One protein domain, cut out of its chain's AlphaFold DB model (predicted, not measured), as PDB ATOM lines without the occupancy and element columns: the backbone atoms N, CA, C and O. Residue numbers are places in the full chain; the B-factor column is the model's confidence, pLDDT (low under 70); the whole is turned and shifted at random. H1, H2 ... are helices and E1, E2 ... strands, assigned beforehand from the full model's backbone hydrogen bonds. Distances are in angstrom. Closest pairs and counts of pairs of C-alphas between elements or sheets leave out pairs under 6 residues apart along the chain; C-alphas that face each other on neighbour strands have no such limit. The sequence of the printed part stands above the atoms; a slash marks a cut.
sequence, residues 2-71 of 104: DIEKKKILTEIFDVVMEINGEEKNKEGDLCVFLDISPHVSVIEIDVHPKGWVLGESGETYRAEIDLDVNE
ATOM      1  N   ASP A   2     -23.621  11.526 -15.420       77.69
ATOM      2  CA  ASP A   2     -23.854  10.200 -14.832       77.69
ATOM      3  C   ASP A   2     -22.538   9.407 -14.669       77.69
ATOM      4  O   ASP A   2     -21.619   9.530 -15.485       77.69
ATOM      5  N   ILE A   3     -22.439   8.600 -13.610       79.38
ATOM      6  CA  ILE A   3     -21.315   7.687 -13.357       79.38
ATOM      7  C   ILE A   3     -21.135   6.716 -14.529       79.38
ATOM      8  O   ILE A   3     -20.000   6.414 -14.888       79.38
ATOM      9  N   GLU A   4     -22.225   6.253 -15.140       81.81
ATOM     10  CA  GLU A   4     -22.173   5.347 -16.288       81.81
ATOM     11  C   GLU A   4     -21.526   6.020 -17.506       81.81
ATOM     12  O   GLU A   4     -20.563   5.500 -18.062       81.81
ATOM     13  N   LYS A   5     -21.956   7.241 -17.848       77.12
ATOM     14  CA  LYS A   5     -21.360   8.020 -18.948       77.12
ATOM     15  C   LYS A   5     -19.878   8.324 -18.716       77.12
ATOM     16  O   LYS A   5     -19.094   8.278 -19.657       77.12
ATOM     17  N   LYS A   6     -19.481   8.599 -17.465       78.56
ATOM     18  CA  LYS A   6     -18.064   8.762 -17.094       78.56
ATOM     19  C   LYS A   6     -17.257   7.500 -17.374       78.56
ATOM     20  O   LYS A   6     -16.188   7.612 -17.956       78.56
ATOM     21  N   LYS A   7     -17.771   6.328 -16.987       84.50
ATOM     22  CA  LYS A   7     -17.104   5.048 -17.254       84.50
ATOM     23  C   LYS A   7     -16.945   4.798 -18.749       84.50
ATOM     24  O   LYS A   7     -15.838   4.514 -19.174       84.50
ATOM     25  N   ILE A   8     -18.004   5.005 -19.533       86.62
ATOM     26  CA  ILE A   8     -17.957   4.832 -20.994       86.62
ATOM     27  C   ILE A   8     -16.911   5.762 -21.622       86.62
ATOM     28  O   ILE A   8     -16.126   5.328 -22.452       86.62
ATOM     29  N   LEU A   9     -16.857   7.034 -21.213       84.25
ATOM     30  CA  LEU A   9     -15.851   7.974 -21.720       84.25
ATOM     31  C   LEU A   9     -14.423   7.572 -21.343       84.25
ATOM     32  O   LEU A   9     -13.517   7.731 -22.156       84.25
ATOM     33  N   THR A  10     -14.217   7.055 -20.130       86.00
ATOM     34  CA  THR A  10     -12.922   6.504 -19.717       86.00
ATOM     35  C   THR A  10     -12.548   5.287 -20.559       86.00
ATOM     36  O   THR A  10     -11.439   5.245 -21.068       86.00
ATOM     37  N   GLU A  11     -13.476   4.358 -20.787       90.19
ATOM     38  CA  GLU A  11     -13.240   3.185 -21.639       90.19
ATOM     39  C   GLU A  11     -12.914   3.584 -23.087       90.19
ATOM     40  O   GLU A  11     -11.988   3.037 -23.676       90.19
ATOM     41  N   ILE A  12     -13.609   4.582 -23.649       89.00
ATOM     42  CA  ILE A  12     -13.280   5.143 -24.970       89.00
ATOM     43  C   ILE A  12     -11.852   5.693 -24.975       89.00
ATOM     44  O   ILE A  12     -11.092   5.405 -25.896       89.00
ATOM     45  N   PHE A  13     -11.477   6.472 -23.960       87.12
ATOM     46  CA  PHE A  13     -10.135   7.041 -23.862       87.12
ATOM     47  C   PHE A  13      -9.059   5.952 -23.776       87.12
ATOM     48  O   PHE A  13      -8.082   6.007 -24.520       87.12
ATOM     49  N   ASP A  14      -9.260   4.948 -22.922       88.50
ATOM     50  CA  ASP A  14      -8.325   3.838 -22.740       88.50
ATOM     51  C   ASP A  14      -8.139   3.049 -24.047       88.50
ATOM     52  O   ASP A  14      -7.008   2.780 -24.443       88.50
ATOM     53  N   VAL A  15      -9.229   2.761 -24.769       90.12
ATOM     54  CA  VAL A  15      -9.179   2.070 -26.069       90.12
ATOM     55  C   VAL A  15      -8.454   2.905 -27.126       90.12
ATOM     56  O   VAL A  15      -7.626   2.377 -27.864       90.12
ATOM     57  N   VAL A  16      -8.725   4.212 -27.212       88.69
ATOM     58  CA  VAL A  16      -8.034   5.107 -28.160       88.69
ATOM     59  C   VAL A  16      -6.532   5.156 -27.866       88.69
ATOM     60  O   VAL A  16      -5.718   5.116 -28.792       88.69
ATOM     61  N   MET A  17      -6.157   5.213 -26.586       85.62
ATOM     62  CA  MET A  17      -4.760   5.180 -26.146       85.62
ATOM     63  C   MET A  17      -4.090   3.834 -26.452       85.62
ATOM     64  O   MET A  17      -2.947   3.820 -26.901       85.62
ATOM     65  N   GLU A  18      -4.790   2.713 -26.262       88.12
ATOM     66  CA  GLU A  18      -4.292   1.376 -26.608       88.12
ATOM     67  C   GLU A  18      -4.050   1.235 -28.117       88.12
ATOM     68  O   GLU A  18      -3.014   0.714 -28.527       88.12
ATOM     69  N   ILE A  19      -4.973   1.742 -28.942       85.56
ATOM     70  CA  ILE A  19      -4.874   1.682 -30.406       85.56
ATOM     71  C   ILE A  19      -3.701   2.514 -30.921       85.56
ATOM     72  O   ILE A  19      -2.917   2.037 -31.739       85.56
ATOM     73  N   ASN A  20      -3.586   3.765 -30.477       83.12
ATOM     74  CA  ASN A  20      -2.539   4.650 -30.981       83.12
ATOM     75  C   ASN A  20      -1.167   4.360 -30.359       83.12
ATOM     76  O   ASN A  20      -0.151   4.711 -30.959       83.12
ATOM     77  N   GLY A  21      -1.132   3.726 -29.183       69.75
ATOM     78  CA  GLY A  21       0.074   3.558 -28.380       69.75
ATOM     79  C   GLY A  21       0.627   4.885 -27.840       69.75
ATOM     80  O   GLY A  21       0.062   5.961 -28.034       69.75
ATOM     81  N   GLU A  22       1.769   4.815 -27.150       63.62
ATOM     82  CA  GLU A  22       2.519   6.005 -26.704       63.62
ATOM     83  C   GLU A  22       3.454   6.568 -27.795       63.62
ATOM     84  O   GLU A  22       3.967   7.684 -27.678       63.62
ATOM     85  N   GLU A  23       3.698   5.801 -28.863       59.69
ATOM     86  CA  GLU A  23       4.562   6.188 -29.980       59.69
ATOM     87  C   GLU A  23       3.766   6.850 -31.115       59.69
ATOM     88  O   GLU A  23       2.548   6.739 -31.210       59.69
ATOM     89  N   LYS A  24       4.454   7.563 -32.018       60.12
ATOM     90  CA  LYS A  24       3.798   8.122 -33.209       60.12
ATOM     91  C   LYS A  24       3.269   6.984 -34.083       60.12
ATOM     92  O   LYS A  24       4.061   6.179 -34.573       60.12
ATOM     93  N   ASN A  25       1.956   6.975 -34.300       65.62
ATOM     94  CA  ASN A  25       1.274   6.028 -35.174       65.62
ATOM     95  C   ASN A  25       1.922   6.036 -36.578       65.62
ATOM     96  O   ASN A  25       2.199   7.111 -37.128       65.62
ATOM     97  N   LYS A  26       2.256   4.858 -37.117       65.94
ATOM     98  CA  LYS A  26       2.946   4.729 -38.410       65.94
ATOM     99  C   LYS A  26       1.920   4.700 -39.538       65.94
ATOM    100  O   LYS A  26       0.811   4.204 -39.390       65.94
ATOM    101  N   GLU A  27       2.304   5.228 -40.693       66.25
ATOM    102  CA  GLU A  27       1.474   5.153 -41.896       66.25
ATOM    103  C   GLU A  27       1.178   3.682 -42.244       66.25
ATOM    104  O   GLU A  27       2.097   2.861 -42.295       66.25
ATOM    105  N   GLY A  28      -0.097   3.345 -42.460       71.81
ATOM    106  CA  GLY A  28      -0.560   1.970 -42.675       71.81
ATOM    107  C   GLY A  28      -1.169   1.286 -41.445       71.81
ATOM    108  O   GLY A  28      -1.927   0.331 -41.627       71.81
ATOM    109  N   ASP A  29      -0.904   1.779 -40.231       82.06
ATOM    110  CA  ASP A  29      -1.421   1.205 -38.982       82.06
ATOM    111  C   ASP A  29      -2.749   1.859 -38.570       82.06
ATOM    112  O   ASP A  29      -3.005   3.021 -38.870       82.06
ATOM    113  N   LEU A  30      -3.626   1.120 -37.883       84.81
ATOM    114  CA  LEU A  30      -4.899   1.655 -37.390       84.81
ATOM    115  C   LEU A  30      -4.663   2.920 -36.549       84.81
ATOM    116  O   LEU A  30      -3.925   2.891 -35.568       84.81
ATOM    117  N   CYS A  31      -5.351   4.006 -36.897       88.19
ATOM    118  CA  CYS A  31      -5.289   5.269 -36.172       88.19
ATOM    119  C   CYS A  31      -6.695   5.725 -35.787       88.19
ATOM    120  O   CYS A  31      -7.622   5.627 -36.593       88.19
ATOM    121  N   VAL A  32      -6.857   6.200 -34.553       89.44
ATOM    122  CA  VAL A  32      -8.138   6.711 -34.053       89.44
ATOM    123  C   VAL A  32      -7.927   8.073 -33.408       89.44
ATOM    124  O   VAL A  32      -7.114   8.200 -32.500       89.44
ATOM    125  N   PHE A  33      -8.663   9.094 -33.831       88.31
ATOM    126  CA  PHE A  33      -8.654  10.401 -33.174       88.31
ATOM    127  C   PHE A  33      -9.877  10.549 -32.283       88.31
ATOM    128  O   PHE A  33     -10.970  10.119 -32.638       88.31
ATOM    129  N   LEU A  34      -9.671  11.166 -31.123       88.75
ATOM    130  CA  LEU A  34     -10.723  11.515 -30.181       88.75
ATOM    131  C   LEU A  34     -10.746  13.034 -30.038       88.75
ATOM    132  O   LEU A  34      -9.801  13.606 -29.490       88.75
ATOM    133  N   ASP A  35     -11.818  13.673 -30.498       88.00
ATOM    134  CA  ASP A  35     -12.071  15.093 -30.268       88.00
ATOM    135  C   ASP A  35     -13.220  15.255 -29.269       88.00
ATOM    136  O   ASP A  35     -14.311  14.704 -29.418       88.00
ATOM    137  N   ILE A  36     -12.958  16.024 -28.219       83.75
ATOM    138  CA  ILE A  36     -13.953  16.409 -27.231       83.75
ATOM    139  C   ILE A  36     -14.141  17.908 -27.388       83.75
ATOM    140  O   ILE A  36     -13.224  18.693 -27.146       83.75
ATOM    141  N   SER A  37     -15.371  18.300 -27.711       82.75
ATOM    142  CA  SER A  37     -15.805  19.682 -27.866       82.75
ATOM    143  C   SER A  37     -16.777  20.068 -26.741       82.75
ATOM    144  O   SER A  37     -17.996  20.041 -26.935       82.75
ATOM    145  N   PRO A  38     -16.270  20.473 -25.553       73.44
ATOM    146  CA  PRO A  38     -17.095  20.826 -24.396       73.44
ATOM    147  C   PRO A  38     -18.110  21.933 -24.662       73.44
ATOM    148  O   PRO A  38     -19.217  21.889 -24.147       73.44
ATOM    149  N   HIS A  39     -17.722  22.917 -25.474       71.75
ATOM    150  CA  HIS A  39     -18.496  24.124 -25.773       71.75
ATOM    151  C   HIS A  39     -19.796  23.860 -26.550       71.75
ATOM    152  O   HIS A  39     -20.668  24.720 -26.598       71.75
ATOM    153  N   VAL A  40     -19.914  22.689 -27.174       78.50
ATOM    154  CA  VAL A  40     -21.132  22.226 -27.853       78.50
ATOM    155  C   VAL A  40     -21.583  20.868 -27.328       78.50
ATOM    156  O   VAL A  40     -22.456  20.257 -27.933       78.50
ATOM    157  N   SER A  41     -21.003  20.393 -26.218       80.56
ATOM    158  CA  SER A  41     -21.365  19.115 -25.603       80.56
ATOM    159  C   SER A  41     -21.295  17.947 -26.598       80.56
ATOM    160  O   SER A  41     -22.211  17.136 -26.684       80.56
ATOM    161  N   VAL A  42     -20.223  17.870 -27.395       86.06
ATOM    162  CA  VAL A  42     -20.048  16.848 -28.445       86.06
ATOM    163  C   VAL A  42     -18.727  16.114 -28.266       86.06
ATOM    164  O   VAL A  42     -17.714  16.716 -27.907       86.06
ATOM    165  N   ILE A  43     -18.750  14.816 -28.556       87.75
ATOM    166  CA  ILE A  43     -17.567  13.993 -28.794       87.75
ATOM    167  C   ILE A  43     -17.599  13.445 -30.211       87.75
ATOM    168  O   ILE A  43     -18.662  13.064 -30.715       87.75
ATOM    169  N   GLU A  44     -16.431  13.409 -30.828       91.94
ATOM    170  CA  GLU A  44     -16.206  12.882 -32.163       91.94
ATOM    171  C   GLU A  44     -15.043  11.886 -32.124       91.94
ATOM    172  O   GLU A  44     -14.044  12.097 -31.433       91.94
ATOM    173  N   ILE A  45     -15.220  10.763 -32.814       91.62
ATOM    174  CA  ILE A  45     -14.218   9.715 -32.966       91.62
ATOM    175  C   ILE A  45     -14.005   9.495 -34.454       91.62
ATOM    176  O   ILE A  45     -14.928   9.047 -35.135       91.62
ATOM    177  N   ASP A  46     -12.793   9.749 -34.933       91.62
ATOM    178  CA  ASP A  46     -12.404   9.478 -36.315       91.62
ATOM    179  C   ASP A  46     -11.549   8.221 -36.380       91.62
ATOM    180  O   ASP A  46     -10.468   8.162 -35.796       91.62
ATOM    181  N   VAL A  47     -12.013   7.213 -37.114       90.56
ATOM    182  CA  VAL A  47     -11.318   5.938 -37.292       90.56
ATOM    183  C   VAL A  47     -10.700   5.874 -38.684       90.56
ATOM    184  O   VAL A  47     -11.388   5.966 -39.701       90.56
ATOM    185  N   HIS A  48      -9.392   5.641 -38.731       90.56
ATOM    186  CA  HIS A  48      -8.599   5.469 -39.944       90.56
ATOM    187  C   HIS A  48      -7.964   4.066 -39.958       90.56
ATOM    188  O   HIS A  48      -6.861   3.875 -39.438       90.56
ATOM    189  N   PRO A  49      -8.620   3.057 -40.569       86.25
ATOM    190  CA  PRO A  49      -8.171   1.659 -40.521       86.25
ATOM    191  C   PRO A  49      -6.805   1.381 -41.159       86.25
ATOM    192  O   PRO A  49      -6.233   0.321 -40.926       86.25
ATOM    193  N   LYS A  50      -6.316   2.294 -42.002       85.69
ATOM    194  CA  LYS A  50      -5.044   2.187 -42.738       85.69
ATOM    195  C   LYS A  50      -4.069   3.310 -42.376       85.69
ATOM    196  O   LYS A  50      -3.176   3.632 -43.156       85.69
ATOM    197  N   GLY A  51      -4.274   3.931 -41.224       83.56
ATOM    198  CA  GLY A  51      -3.518   5.096 -40.790       83.56
ATOM    199  C   GLY A  51      -4.053   6.388 -41.371       83.56
ATOM    200  O   GLY A  51      -4.859   6.410 -42.302       83.56
ATOM    201  N   TRP A  52      -3.631   7.488 -40.758       83.31
ATOM    202  CA  TRP A  52      -4.035   8.815 -41.185       83.31
ATOM    203  C   TRP A  52      -3.226   9.251 -42.408       83.31
ATOM    204  O   TRP A  52      -1.999   9.346 -42.353       83.31
ATOM    205  N   VAL A  53      -3.931   9.552 -43.498       80.88
ATOM    206  CA  VAL A  53      -3.363  10.092 -44.735       80.88
ATOM    207  C   VAL A  53      -4.008  11.445 -45.001       80.88
ATOM    208  O   VAL A  53      -5.231  11.591 -44.956       80.88
ATOM    209  N   LEU A  54      -3.185  12.455 -45.286       79.56
ATOM    210  CA  LEU A  54      -3.669  13.804 -45.563       79.56
ATOM    211  C   LEU A  54      -4.659  13.793 -46.740       79.56
ATOM    212  O   LEU A  54      -4.302  13.430 -47.857       79.56
ATOM    213  N   GLY A  55      -5.883  14.260 -46.493       78.00
ATOM    214  CA  GLY A  55      -6.934  14.366 -47.508       78.00
ATOM    215  C   GLY A  55      -7.834  13.135 -47.639       78.00
ATOM    216  O   GLY A  55      -8.819  13.207 -48.371       78.00
ATOM    217  N   GLU A  56      -7.555  12.047 -46.916       79.25
ATOM    218  CA  GLU A  56      -8.482  10.920 -46.793       79.25
ATOM    219  C   GLU A  56      -9.402  11.101 -45.582       79.25
ATOM    220  O   GLU A  56      -8.975  11.488 -44.494       79.25
ATOM    221  N   SER A  57     -10.692  10.833 -45.781       75.31
ATOM    222  CA  SER A  57     -11.692  10.870 -44.714       75.31
ATOM    223  C   SER A  57     -11.715   9.530 -43.980       75.31
ATOM    224  O   SER A  57     -11.798   8.482 -44.621       75.31
ATOM    225  N   GLY A  58     -11.645   9.570 -42.650       82.56
ATOM    226  CA  GLY A  58     -11.908   8.411 -41.802       82.56
ATOM    227  C   GLY A  58     -13.406   8.138 -41.655       82.56
ATOM    228  O   GLY A  58     -14.249   8.871 -42.177       82.56
ATOM    229  N   GLU A  59     -13.741   7.076 -40.931       90.94
ATOM    230  CA  GLU A  59     -15.098   6.882 -40.423       90.94
ATOM    231  C   GLU A  59     -15.291   7.717 -39.158       90.94
ATOM    232  O   GLU A  59     -14.632   7.474 -38.148       90.94
ATOM    233  N   THR A  60     -16.210   8.679 -39.215       92.06
ATOM    234  CA  THR A  60     -16.502   9.590 -38.106       92.06
ATOM    235  C   THR A  60     -17.739   9.139 -37.336       92.06
ATOM    236  O   THR A  60     -18.832   9.013 -37.901       92.06
ATOM    237  N   TYR A  61     -17.596   8.959 -36.027       91.56
ATOM    238  CA  TYR A  61     -18.684   8.683 -35.093       91.56
ATOM    239  C   TYR A  61     -18.862   9.871 -34.157       91.56
ATOM    240  O   TYR A  61     -17.921  10.292 -33.492       91.56
ATOM    241  N   ARG A  62     -20.086  10.395 -34.068       92.12
ATOM    242  CA  ARG A  62     -20.397  11.578 -33.264       92.12
ATOM    243  C   ARG A  62     -21.491  11.280 -32.252       92.12
ATOM    244  O   ARG A  62     -22.514  10.692 -32.603       92.12
ATOM    245  N   ALA A  63     -21.303  11.740 -31.021       87.31
ATOM    246  CA  ALA A  63     -22.313  11.664 -29.973       87.31
ATOM    247  C   ALA A  63     -22.405  12.971 -29.180       87.31
ATOM    248  O   ALA A  63     -21.414  13.672 -28.969       87.31
ATOM    249  N   GLU A  64     -23.611  13.289 -28.718       86.44
ATOM    250  CA  GLU A  64     -23.818  14.354 -27.742       86.44
ATOM    251  C   GLU A  64     -23.428  13.848 -26.350       86.44
ATOM    252  O   GLU A  64     -23.879  12.791 -25.893       86.44
ATOM    253  N   ILE A  65     -22.591  14.615 -25.662       78.31
ATOM    254  CA  ILE A  65     -22.169  14.354 -24.297       78.31
ATOM    255  C   ILE A  65     -22.478  15.555 -23.418       78.31
ATOM    256  O   ILE A  65     -21.895  16.627 -23.539       78.31
ATOM    257  N   ASP A  66     -23.371  15.336 -22.460       72.00
ATOM    258  CA  ASP A  66     -23.590  16.265 -21.359       72.00
ATOM    259  C   ASP A  66     -22.426  16.157 -20.365       72.00
ATOM    260  O   ASP A  66     -22.474  15.492 -19.319       72.00
ATOM    261  N   LEU A  67     -21.306  16.736 -20.778       64.12
ATOM    262  CA  LEU A  67     -20.241  17.083 -19.877       64.12
ATOM    263  C   LEU A  67     -20.761  18.288 -19.095       64.12
ATOM    264  O   LEU A  67     -20.893  19.361 -19.673       64.12
ATOM    265  N   ASP A  68     -21.001  18.130 -17.790       59.53
ATOM    266  CA  ASP A  68     -21.127  19.239 -16.826       59.53
ATOM    267  C   ASP A  68     -19.793  20.024 -16.766       59.53
ATOM    268  O   ASP A  68     -19.156  20.166 -15.713       59.53
ATOM    269  N   VAL A  69     -19.273  20.473 -17.909       55.69
ATOM    270  CA  VAL A  69     -18.177  21.419 -17.975       55.69
ATOM    271  C   VAL A  69     -18.837  22.719 -17.614       55.69
ATOM    272  O   VAL A  69     -19.422  23.392 -18.450       55.69
ATOM    273  N   ASN A  70     -18.802  23.009 -16.319       45.88
ATOM    274  CA  ASN A  70     -19.153  24.304 -15.788       45.88
ATOM    275  C   ASN A  70     -18.479  25.345 -16.698       45.88
ATOM    276  O   ASN A  70     -17.245  25.445 -16.701       45.88
ATOM    277  N   GLU A  71     -19.277  26.048 -17.512       49.19
ATOM    278  CA  GLU A  71     -18.815  27.059 -18.476       49.19
ATOM    279  C   GLU A  71     -17.874  28.056 -17.784       49.19
ATOM    280  O   GLU A  71     -16.937  28.561 -18.388       49.19
TER     281      GLU A  71
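Overview. This is residues 2 to 71 of the 104 residues of an uncharacterized protein of Eubacterium limosum (UniProt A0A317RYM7). A three-stranded sheet, E1 E2 E3, has one long helix, H1, over one of its faces, and no named helix covers the other face. H1 runs along the strands and lies mainly over E1, at one edge of the sheet; the model has two layers, a helix on one face of a sheet, with H1 as one layer and the sheet E1 E2 E3 as the other. The printed part has 70 residues with one named helix and three named strands, in the order H1 E1 E2 E3 along the chain; the sheet's order is E1 - E2 - E3, all antiparallel, and the class is mixed, helices and strands. The whole is only just loose, close to compact, with a radius of gyration of the C-alphas of 13.4 A, and its elongated outline spans 38 by 23 by 17 A.

Along the chain. The sheet holds E1, residues 31 to 37, 19.7 A from first to last C-alpha; E2, residues 42 to 48, 19.8 A; and E3, residues 59 to 64, 17.1 A, which ends at C-alpha 64 at (-23.818, 14.354, -27.742). E1 begins at C-alpha 31 at (-5.289, 5.269, -36.172). H1, residues 3 to 20, measures 25.9 A and begins at C-alpha 3 at (-21.315, 7.687, -13.357).

Arrangement. The three strands form a meander, each strand the antiparallel neighbour of the one before, with E2 as the inner strand and E1 and E3 as edge strands. E1 and E2 are a hairpin with directions at 168 degrees; N 33 and O 46 are 2.8 A apart and N 44 and O 35 are 2.9 A apart, both within hydrogen-bond range. E2 and E3 are also a hairpin, at 166 degrees, with N 45 and O 61 at 2.8 A and N 63 and O 43 at 3.0 A, within hydrogen-bond range. H1 is on the sheet at a height over the sheet of 10.2 A. It lies over E1 and only just over E2, where 3 of its C-alphas fall. On the local plane its line and that of E1 stand at 20 degrees, along the strands. The closest C-alphas of H1 and E1 are those of Asn 20 and Cys 31, 5.9 A apart. In H1 every O i to N i+4 pair is within hydrogen-bond range.

Size, cuts and confidence. The two C-alphas farthest apart are those of Gly 28 and Asn 70, 39.6 A. The printed part has no cut. The link from E1 to E2 is tight, those from H1 to E1 and from E2 to E3 are short, and no link is long. The mean pLDDT of the printed part is 80.4; residues 21 to 27, between H1 and E1, and residues 67 to 71, after E3, are under 70.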